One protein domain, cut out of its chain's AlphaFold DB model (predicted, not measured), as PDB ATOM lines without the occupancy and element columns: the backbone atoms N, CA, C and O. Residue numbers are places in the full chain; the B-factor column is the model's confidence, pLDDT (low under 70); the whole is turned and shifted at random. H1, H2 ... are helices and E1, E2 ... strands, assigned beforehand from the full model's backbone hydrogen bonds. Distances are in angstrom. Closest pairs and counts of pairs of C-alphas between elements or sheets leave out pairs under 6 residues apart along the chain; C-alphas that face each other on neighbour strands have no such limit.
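AT A GLANCE: This is residues 28 to 98 of the 277 residues of an uncharacterized protein of Flavobacterium sp. (UniProt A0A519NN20). A strongly twisted sheet of four strands, E1 to E4, has a small second sheet, E5 to E7, over one of its faces; the two are only partly and loosely face to face. A single short helix, H1, follows E7 at one end of the small sheet and grazes both sheets, and the last stretch folds back so that residues 96 to 97 pair with E7. The printed part has 71 residues, with seven named strands and then one named helix along the chain; the sheet orders are E1 - E2 - E3 - E4 and E5 - E6 - E7, both antiparallel, and the class is mostly strand. The whole is compact, with a radius of gyration of the C-alphas of 11.6 A, and spans 32 by 27 by 17 A.

IN THESE COORDINATES: Start with E2, residues 36 to 44, the longest strand: find C-alpha 36 at (38.425, 26.311, -6.710) and go 24.9 A to C-alpha 44 at (49.753, 47.534, -0.361). E3, residues 47 to 53, returns over 19.8 A, and E4, residues 59 to 66, covers 21.3 A. Before E2 you will find E1, residues 29 to 31. The small sheet holds E5, residues 72 to 74, E6, residues 77 to 79, and E7, residues 83 to 85. H1, residues 87 to 90, ends at C-alpha 90 at (41.069, 29.043, -17.495).

HOW THE PARTS SIT: E1 E2 E3 E4 is a meander, each strand the antiparallel neighbour of the one before; E1 and E4 are its edge strands. In the hairpin E2 and E3, at 156 degrees, look for N 41 and O 49, 2.9 A apart. In the hairpin E3 and E4, at 162 degrees, N 50 and O 63 are 2.8 A apart, and in the hairpin E1 and E2, N 29 and O 38 are 2.8 A apart. E5 E6 E7 is a second meander: look for N 79 and O 72 at 2.8 A, and N 85 and O 78 at 2.8 A. E4 and E5 are apart, though they follow each other in the chain. H1 only grazes each sheet, with its residues 87 to 89; its closest C-alphas to E6 are those of Tyr 77 and Ile 88, 6.3 A apart. H1 is too short for any O i to N i+4 pair, and its 1 O i to N i+3 pair is not within range.

THE WHOLE: The two C-alphas farthest apart, those of Gln 56 and Lys 82, are 33.7 A apart. The printed part has no cut, and the links between named elements are tight. The mean pLDDT of the printed part is 90.6; look at residues 43 to 45 for values under 70.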
ATOM      1  N   PRO A  28      36.638  34.046   1.589       93.06
ATOM      2  CA  PRO A  28      36.917  33.211   0.429       93.06
ATOM      3  C   PRO A  28      35.705  33.127  -0.494       93.06
ATOM      4  O   PRO A  28      34.594  32.915  -0.022       93.06
ATOM      5  N   TYR A  29      35.940  33.195  -1.798       94.69
ATOM      6  CA  TYR A  29      34.955  32.941  -2.845       94.69
ATOM      7  C   TYR A  29      35.044  31.483  -3.284       94.69
ATOM      8  O   TYR A  29      36.149  30.993  -3.530       94.69
ATOM      9  N   TYR A  30      33.920  30.778  -3.390       95.44
ATOM     10  CA  TYR A  30      33.894  29.395  -3.865       95.44
ATOM     11  C   TYR A  30      33.201  29.279  -5.219       95.44
ATOM     12  O   TYR A  30      32.063  29.708  -5.385       95.44
ATOM     13  N   PHE A  31      33.887  28.625  -6.158       94.44
ATOM     14  CA  PHE A  31      33.407  28.353  -7.508       94.44
ATOM     15  C   PHE A  31      33.216  26.841  -7.696       94.44
ATOM     16  O   PHE A  31      34.176  26.141  -8.040       94.44
ATOM     17  N   PRO A  32      32.001  26.299  -7.465       92.88
ATOM     18  CA  PRO A  32      31.766  24.854  -7.457       92.88
ATOM     19  C   PRO A  32      32.041  24.172  -8.799       92.88
ATOM     20  O   PRO A  32      32.555  23.055  -8.819       92.88
ATOM     21  N   GLN A  33      31.742  24.850  -9.913       92.31
ATOM     22  CA  GLN A  33      31.951  24.314 -11.265       92.31
ATOM     23  C   GLN A  33      33.438  24.053 -11.542       92.31
ATOM     24  O   GLN A  33      33.806  23.015 -12.090       92.31
ATOM     25  N   HIS A  34      34.294  24.956 -11.060       92.62
ATOM     26  CA  HIS A  34      35.749  24.892 -11.218       92.62
ATOM     27  C   HIS A  34      36.440  24.155 -10.061       92.62
ATOM     28  O   HIS A  34      37.612  23.797 -10.164       92.62
ATOM     29  N   LYS A  35      35.718  23.906  -8.958       94.12
ATOM     30  CA  LYS A  35      36.227  23.330  -7.700       94.12
ATOM     31  C   LYS A  35      37.437  24.093  -7.156       94.12
ATOM     32  O   LYS A  35      38.412  23.484  -6.707       94.12
ATOM     33  N   VAL A  36      37.371  25.421  -7.211       95.44
ATOM     34  CA  VAL A  36      38.425  26.311  -6.710       95.44
ATOM     35  C   VAL A  36      37.875  27.292  -5.692       95.44
ATOM     36  O   VAL A  36      36.717  27.703  -5.764       95.44
ATOM     37  N   ILE A  37      38.736  27.684  -4.760       95.50
ATOM     38  CA  ILE A  37      38.492  28.817  -3.870       95.50
ATOM     39  C   ILE A  37      39.407  29.957  -4.285       95.50
ATOM     40  O   ILE A  37      40.594  29.734  -4.529       95.50
ATOM     41  N   VAL A  38      38.871  31.170  -4.327       94.94
ATOM     42  CA  VAL A  38      39.642  32.383  -4.579       94.94
ATOM     43  C   VAL A  38      39.608  33.270  -3.347       94.94
ATOM     44  O   VAL A  38      38.568  33.457  -2.726       94.94
ATOM     45  N   PHE A  39      40.756  33.834  -3.008       92.12
ATOM     46  CA  PHE A  39      40.856  34.953  -2.081       92.12
ATOM     47  C   PHE A  39      41.291  36.169  -2.872       92.12
ATOM     48  O   PHE A  39      42.119  36.026  -3.775       92.12
ATOM     49  N   ASN A  40      40.805  37.348  -2.511       89.25
ATOM     50  CA  ASN A  40      41.491  38.574  -2.877       89.25
ATOM     51  C   ASN A  40      42.144  39.176  -1.633       89.25
ATOM     52  O   ASN A  40      41.797  38.839  -0.502       89.25
ATOM     53  N   GLY A  41      43.129  40.029  -1.837       86.00
ATOM     54  CA  GLY A  41      43.747  40.766  -0.757       86.00
ATOM     55  C   GLY A  41      44.617  41.888  -1.280       86.00
ATOM     56  O   GLY A  41      45.081  41.870  -2.423       86.00
ATOM     57  N   TYR A  42      44.832  42.872  -0.422       79.44
ATOM     58  CA  TYR A  42      45.651  44.030  -0.737       79.44
ATOM     59  C   TYR A  42      47.061  43.790  -0.222       79.44
ATOM     60  O   TYR A  42      47.257  43.494   0.959       79.44
ATOM     61  N   ARG A  43      48.041  43.872  -1.124       66.50
ATOM     62  CA  ARG A  43      49.455  43.740  -0.752       66.50
ATOM     63  C   ARG A  43      49.986  45.054  -0.184       66.50
ATOM     64  O   ARG A  43      50.730  45.048   0.792       66.50
ATOM     65  N   ASP A  44      49.552  46.154  -0.786       69.69
ATOM     66  CA  ASP A  44      49.753  47.534  -0.361       69.69
ATOM     67  C   ASP A  44      48.609  48.420  -0.904       69.69
ATOM     68  O   ASP A  44      47.594  47.910  -1.381       69.69
ATOM     69  N   LYS A  45      48.753  49.750  -0.815       69.44
ATOM     70  CA  LYS A  45      47.773  50.736  -1.315       69.44
ATOM     71  C   LYS A  45      47.761  50.898  -2.846       69.44
ATOM     72  O   LYS A  45      47.250  51.904  -3.330       69.44
ATOM     73  N   SER A  46      48.415  50.020  -3.597       79.38
ATOM     74  CA  SER A  46      48.562  50.150  -5.048       79.38
ATOM     75  C   SER A  46      48.332  48.854  -5.816       79.38
ATOM     76  O   SER A  46      48.210  48.902  -7.039       79.38
ATOM     77  N   GLU A  47      48.214  47.713  -5.134       86.38
ATOM     78  CA  GLU A  47      48.023  46.410  -5.765       86.38
ATOM     79  C   GLU A  47      46.971  45.555  -5.053       86.38
ATOM     80  O   GLU A  47      46.999  45.360  -3.832       86.38
ATOM     81  N   GLN A  48      46.098  44.948  -5.856       88.06
ATOM     82  CA  GLN A  48      45.166  43.916  -5.422       88.06
ATOM     83  C   GLN A  48      45.580  42.574  -6.024       88.06
ATOM     84  O   GLN A  48      45.712  42.423  -7.240       88.06
ATOM     85  N   SER A  49      45.810  41.593  -5.158       90.06
ATOM     86  CA  SER A  49      46.215  40.242  -5.538       90.06
ATOM     87  C   SER A  49      45.091  39.250  -5.297       90.06
ATOM     88  O   SER A  49      44.354  39.348  -4.319       90.06
ATOM     89  N   PHE A  50      44.996  38.270  -6.186       92.69
ATOM     90  CA  PHE A  50      44.045  37.174  -6.123       92.69
ATOM     91  C   PHE A  50      44.808  35.859  -6.039       92.69
ATOM     92  O   PHE A  50      45.791  35.659  -6.750       92.69
ATOM     93  N   TYR A  51      44.352  34.960  -5.176       92.75
ATOM     94  CA  TYR A  51      45.009  33.690  -4.881       92.75
ATOM     95  C   TYR A  51      44.036  32.546  -5.105       92.75
ATOM     96  O   TYR A  51      42.928  32.576  -4.572       92.75
ATOM     97  N   LYS A  52      44.452  31.526  -5.858       94.81
ATOM     98  CA  LYS A  52      43.608  30.379  -6.205       94.81
ATOM     99  C   LYS A  52      44.046  29.127  -5.467       94.81
ATOM    100  O   LYS A  52      45.193  28.689  -5.585       94.81
ATOM    101  N   ILE A  53      43.101  28.522  -4.761       94.94
ATOM    102  CA  ILE A  53      43.250  27.233  -4.097       94.94
ATOM    103  C   ILE A  53      42.517  26.162  -4.907       94.94
ATOM    104  O   ILE A  53      41.346  26.332  -5.244       94.94
ATOM    105  N   ASP A  54      43.205  25.065  -5.222       94.94
ATOM    106  CA  ASP A  54      42.630  23.936  -5.957       94.94
ATOM    107  C   ASP A  54      41.724  23.040  -5.092       94.94
ATOM    108  O   ASP A  54      41.669  23.152  -3.868       94.94
ATOM    109  N   SER A  55      41.073  22.065  -5.731       95.25
ATOM    110  CA  SER A  55      40.213  21.074  -5.067       95.25
ATOM    111  C   SER A  55      40.906  20.206  -4.002       95.25
ATOM    112  O   SER A  55      40.231  19.519  -3.237       95.25
ATOM    113  N   GLN A  56      42.238  20.226  -3.928       94.31
ATOM    114  CA  GLN A  56      43.043  19.514  -2.931       94.31
ATOM    115  C   GLN A  56      43.555  20.453  -1.826       94.31
ATOM    116  O   GLN A  56      44.289  20.032  -0.921       94.31
ATOM    117  N   GLY A  57      43.176  21.729  -1.871       92.00
ATOM    118  CA  GLY A  57      43.534  22.734  -0.889       92.00
ATOM    119  C   GLY A  57      44.947  23.287  -1.073       92.00
ATOM    120  O   GLY A  57      45.580  23.663  -0.085       92.00
ATOM    121  N   ASN A  58      45.519  23.226  -2.271       92.25
ATOM    122  CA  ASN A  58      46.844  23.778  -2.553       92.25
ATOM    123  C   ASN A  58      46.704  25.152  -3.196       92.25
ATOM    124  O   ASN A  58      45.886  25.327  -4.094       92.25
ATOM    125  N   LEU A  59      47.534  26.106  -2.773       91.12
ATOM    126  CA  LEU A  59      47.722  27.351  -3.511       91.12
ATOM    127  C   LEU A  59      48.417  27.022  -4.834       91.12
ATOM    128  O   LEU A  59      49.573  26.602  -4.824       91.12
ATOM    129  N   VAL A  60      47.695  27.164  -5.944       93.00
ATOM    130  CA  VAL A  60      48.166  26.738  -7.273       93.00
ATOM    131  C   VAL A  60      48.488  27.892  -8.203       93.00
ATOM    132  O   VAL A  60      49.198  27.676  -9.181       93.00
ATOM    133  N   ASP A  61      47.955  29.082  -7.934       93.31
ATOM    134  CA  ASP A  61      48.117  30.225  -8.822       93.31
ATOM    135  C   ASP A  61      47.807  31.551  -8.110       93.31
ATOM    136  O   ASP A  61      47.107  31.577  -7.087       93.31
ATOM    137  N   SER A  62      48.291  32.653  -8.679       92.38
ATOM    138  CA  SER A  62      47.941  34.010  -8.270       92.38
ATOM    139  C   SER A  62      48.023  34.994  -9.431       92.38
ATOM    140  O   SER A  62      48.914  34.885 -10.269       92.38
ATOM    141  N   ILE A  63      47.173  36.015  -9.412       92.81
ATOM    142  CA  ILE A  63      47.230  37.144 -10.345       92.81
ATOM    143  C   ILE A  63      47.162  38.457  -9.566       92.81
ATOM    144  O   ILE A  63      46.460  38.554  -8.560       92.81
ATOM    145  N   THR A  64      47.892  39.471 -10.026       91.25
ATOM    146  CA  THR A  64      47.933  40.791  -9.390       91.25
ATOM    147  C   THR A  64      47.518  41.857 -10.387       91.25
ATOM    148  O   THR A  64      47.940  41.863 -11.545       91.25
ATOM    149  N   PHE A  65      46.689  42.778  -9.916       88.88
ATOM    150  CA  PHE A  65      46.246  43.941 -10.657       88.88
ATOM    151  C   PHE A  65      46.716  45.198  -9.932       88.88
ATOM    152  O   PHE A  65      46.661  45.270  -8.703       88.88
ATOM    153  N   SER A  66      47.140  46.205 -10.696       87.06
ATOM    154  CA  SER A  66      47.229  47.571 -10.184       87.06
ATOM    155  C   SER A  66      45.868  47.973  -9.625       87.06
ATOM    156  O   SER A  66      44.840  47.638 -10.222       87.06
ATOM    157  N   GLN A  67      45.875  48.653  -8.485       75.12
ATOM    158  CA  GLN A  67      44.664  49.016  -7.777       75.12
ATOM    159  C   GLN A  67      43.810  49.927  -8.653       75.12
ATOM    160  O   GLN A  67      44.192  51.037  -9.016       75.12
ATOM    161  N   ASP A  68      42.636  49.412  -8.968       78.94
ATOM    162  CA  ASP A  68      41.528  50.105  -9.591       78.94
ATOM    163  C   ASP A  68      40.346  49.840  -8.659       78.94
ATOM    164  O   ASP A  68      40.041  48.675  -8.385       78.94
ATOM    165  N   TYR A  69      39.728  50.897  -8.123       75.62
ATOM    166  CA  TYR A  69      38.627  50.801  -7.151       75.62
ATOM    167  C   TYR A  69      37.418  50.025  -7.685       75.62
ATOM    168  O   TYR A  69      36.579  49.585  -6.904       75.62
ATOM    169  N   SER A  70      37.346  49.834  -9.000       83.06
ATOM    170  CA  SER A  70      36.327  49.031  -9.666       83.06
ATOM    171  C   SER A  70      36.654  47.531  -9.735       83.06
ATOM    172  O   SER A  70      35.851  46.760 -10.254       83.06
ATOM    173  N   THR A  71      37.821  47.096  -9.245       89.12
ATOM    174  CA  THR A  71      38.251  45.694  -9.347       89.12
ATOM    175  C   THR A  71      37.408  44.799  -8.440       89.12
ATOM    176  O   THR A  71      37.481  44.883  -7.212       89.12
ATOM    177  N   ILE A  72      36.639  43.896  -9.044       88.88
ATOM    178  CA  ILE A  72      35.665  43.055  -8.347       88.88
ATOM    179  C   ILE A  72      35.597  41.655  -8.962       88.88
ATOM    180  O   ILE A  72      35.845  41.470 -10.152       88.88
ATOM    181  N   ILE A  73      35.265  40.656  -8.145       91.69
ATOM    182  CA  ILE A  73      34.879  39.329  -8.630       91.69
ATOM    183  C   ILE A  73      33.389  39.369  -8.957       91.69
ATOM    184  O   ILE A  73      32.588  39.695  -8.084       91.69
ATOM    185  N   PHE A  74      33.026  39.021 -10.187       90.88
ATOM    186  CA  PHE A  74      31.635  38.944 -10.620       90.88
ATOM    187  C   PHE A  74      31.416  37.738 -11.529       90.88
ATOM    188  O   PHE A  74      32.118  37.577 -12.534       90.88
ATOM    189  N   GLY A  75      30.464  36.880 -11.155       89.94
ATOM    190  CA  GLY A  75      30.392  35.527 -11.702       89.94
ATOM    191  C   GLY A  75      31.759  34.847 -11.588       89.94
ATOM    192  O   GLY A  75      32.482  35.034 -10.608       89.94
ATOM    193  N   ASP A  76      32.173  34.158 -12.648       92.62
ATOM    194  CA  ASP A  76      33.487  33.513 -12.733       92.62
ATOM    195  C   ASP A  76      34.606  34.439 -13.273       92.62
ATOM    196  O   ASP A  76      35.646  33.964 -13.732       92.62
ATOM    197  N   TYR A  77      34.426  35.763 -13.250       94.56
ATOM    198  CA  TYR A  77      35.383  36.729 -13.805       94.56
ATOM    199  C   TYR A  77      35.903  37.704 -12.750       94.56
ATOM    200  O   TYR A  77      35.267  37.966 -11.730       94.56
ATOM    201  N   ILE A  78      37.070  38.289 -13.028       94.31
ATOM    202  CA  ILE A  78      37.540  39.498 -12.342       94.31
ATOM    203  C   ILE A  78      37.305  40.666 -13.292       94.31
ATOM    204  O   ILE A  78      37.891  40.705 -14.375       94.31
ATOM    205  N   LEU A  79      36.446  41.601 -12.903       93.81
ATOM    206  CA  LEU A  79      36.117  42.787 -13.684       93.81
ATOM    207  C   LEU A  79      36.882  43.998 -13.146       93.81
ATOM    208  O   LEU A  79      37.052  44.140 -11.941       93.81
ATOM    209  N   GLN A  80      37.331  44.867 -14.047       91.94
ATOM    210  CA  GLN A  80      37.868  46.205 -13.778       91.94
ATOM    211  C   GLN A  80      37.167  47.212 -14.697       91.94
ATOM    212  O   GLN A  80      36.478  46.822 -15.641       91.94
ATOM    213  N   ASN A  81      37.401  48.508 -14.511       89.50
ATOM    214  CA  ASN A  81      36.793  49.559 -15.324       89.50
ATOM    215  C   ASN A  81      37.101  49.360 -16.817       89.50
ATOM    216  O   ASN A  81      36.201  49.389 -17.653       89.50
ATOM    217  N   LYS A  82      38.362  49.089 -17.177       89.69
ATOM    218  CA  LYS A  82      38.800  49.020 -18.589       89.69
ATOM    219  C   LYS A  82      38.986  47.609 -19.142       89.69
ATOM    220  O   LYS A  82      39.021  47.438 -20.358       89.69
ATOM    221  N   ALA A  83      39.085  46.609 -18.275       93.69
ATOM    222  CA  ALA A  83      39.370  45.240 -18.673       93.69
ATOM    223  C   ALA A  83      38.661  44.226 -17.775       93.69
ATOM    224  O   ALA A  83      38.160  44.566 -16.709       93.69
ATOM    225  N   TYR A  84      38.675  42.971 -18.196       95.50
ATOM    226  CA  TYR A  84      38.287  41.821 -17.396       95.50
ATOM    227  C   TYR A  84      39.334  40.710 -17.525       95.50
ATOM    228  O   TYR A  84      40.198  40.731 -18.408       95.50
ATOM    229  N   SER A  85      39.255  39.725 -16.640       96.19
ATOM    230  CA  SER A  85      40.085  38.526 -16.669       96.19
ATOM    231  C   SER A  85      39.230  37.280 -16.465       96.19
ATOM    232  O   SER A  85      38.403  37.228 -15.555       96.19
ATOM    233  N   SER A  86      39.465  36.269 -17.307       96.12
ATOM    234  CA  SER A  86      38.904  34.917 -17.183       96.12
ATOM    235  C   SER A  86      39.759  34.009 -16.296       96.12
ATOM    236  O   SER A  86      39.472  32.820 -16.189       96.12
ATOM    237  N   TRP A  87      40.780  34.559 -15.621       96.75
ATOM    238  CA  TRP A  87      41.790  33.797 -14.889       96.75
ATOM    239  C   TRP A  87      41.200  32.746 -13.949       96.75
ATOM    240  O   TRP A  87      41.777  31.670 -13.823       96.75
ATOM    241  N   ILE A  88      40.058  33.005 -13.299       95.44
ATOM    242  CA  ILE A  88      39.377  32.045 -12.411       95.44
ATOM    243  C   ILE A  88      39.027  30.748 -13.164       95.44
ATOM    244  O   ILE A  88      39.327  29.668 -12.644       95.44
ATOM    245  N   ILE A  89      38.522  30.866 -14.394       94.12
ATOM    246  CA  ILE A  89      38.040  29.788 -15.269       94.12
ATOM    247  C   ILE A  89      39.207  28.993 -15.868       94.12
ATOM    248  O   ILE A  89      39.299  27.780 -15.696       94.12
ATOM    249  N   ASP A  90      40.121  29.672 -16.561       93.50
ATOM    250  CA  ASP A  90      41.069  29.043 -17.495       93.50
ATOM    251  C   ASP A  90      42.548  29.280 -17.147       93.50
ATOM    252  O   ASP A  90      43.432  28.730 -17.804       93.50
ATOM    253  N   ARG A  91      42.827  30.039 -16.076       93.12
ATOM    254  CA  ARG A  91      44.172  30.503 -15.676       93.12
ATOM    255  C   ARG A  91      44.835  31.441 -16.689       93.12
ATOM    256  O   ARG A  91      46.027  31.715 -16.565       93.12
ATOM    257  N   ASP A  92      44.083  31.971 -17.649       94.12
ATOM    258  CA  ASP A  92      44.563  33.004 -18.556       94.12
ATOM    259  C   ASP A  92      44.810  34.298 -17.769       94.12
ATOM    260  O   ASP A  92      43.891  34.925 -17.237       94.12
ATOM    261  N   THR A  93      46.078  34.687 -17.664       92.12
ATOM    262  CA  THR A  93      46.494  35.905 -16.960       92.12
ATOM    263  C   THR A  93      46.433  37.149 -17.841       92.12
ATOM    264  O   THR A  93      46.724  38.251 -17.369       92.12
ATOM    265  N   THR A  94      46.045  37.012 -19.115       92.88
ATOM    266  CA  THR A  94      45.886  38.159 -20.005       92.88
ATOM    267  C   THR A  94      44.656  38.978 -19.623       92.88
ATOM    268  O   THR A  94      43.577  38.461 -19.321       92.88
ATOM    269  N   LYS A  95      44.825  40.303 -19.624       91.56
ATOM    270  CA  LYS A  95      43.720  41.243 -19.441       91.56
ATOM    271  C   LYS A  95      43.036  41.457 -20.784       91.56
ATOM    272  O   LYS A  95      43.697  41.817 -21.758       91.56
ATOM    273  N   LYS A  96      41.724  41.253 -20.826       95.31
ATOM    274  CA  LYS A  96      40.900  41.412 -22.028       95.31
ATOM    275  C   LYS A  96      40.125  42.718 -21.923       95.31
ATOM    276  O   LYS A  96      39.538  43.006 -20.884       95.31
ATOM    277  N   ASN A  97      40.130  43.514 -22.985       96.56
ATOM    278  CA  ASN A  97      39.329  44.734 -23.029       96.56
ATOM    279  C   ASN A  97      37.870  44.394 -23.332       96.56
ATOM    280  O   ASN A  97      37.575  43.418 -24.025       96.56
ATOM    281  N   TYR A  98      36.966  45.237 -22.844       97.25
ATOM    282  CA  TYR A  98      35.568  45.186 -23.249       97.25
ATOM    283  C   TYR A  98      35.416  45.546 -24.727       97.25
ATOM    284  O   TYR A  98      36.134  46.408 -25.239       97.25
TER     285      TYR A  98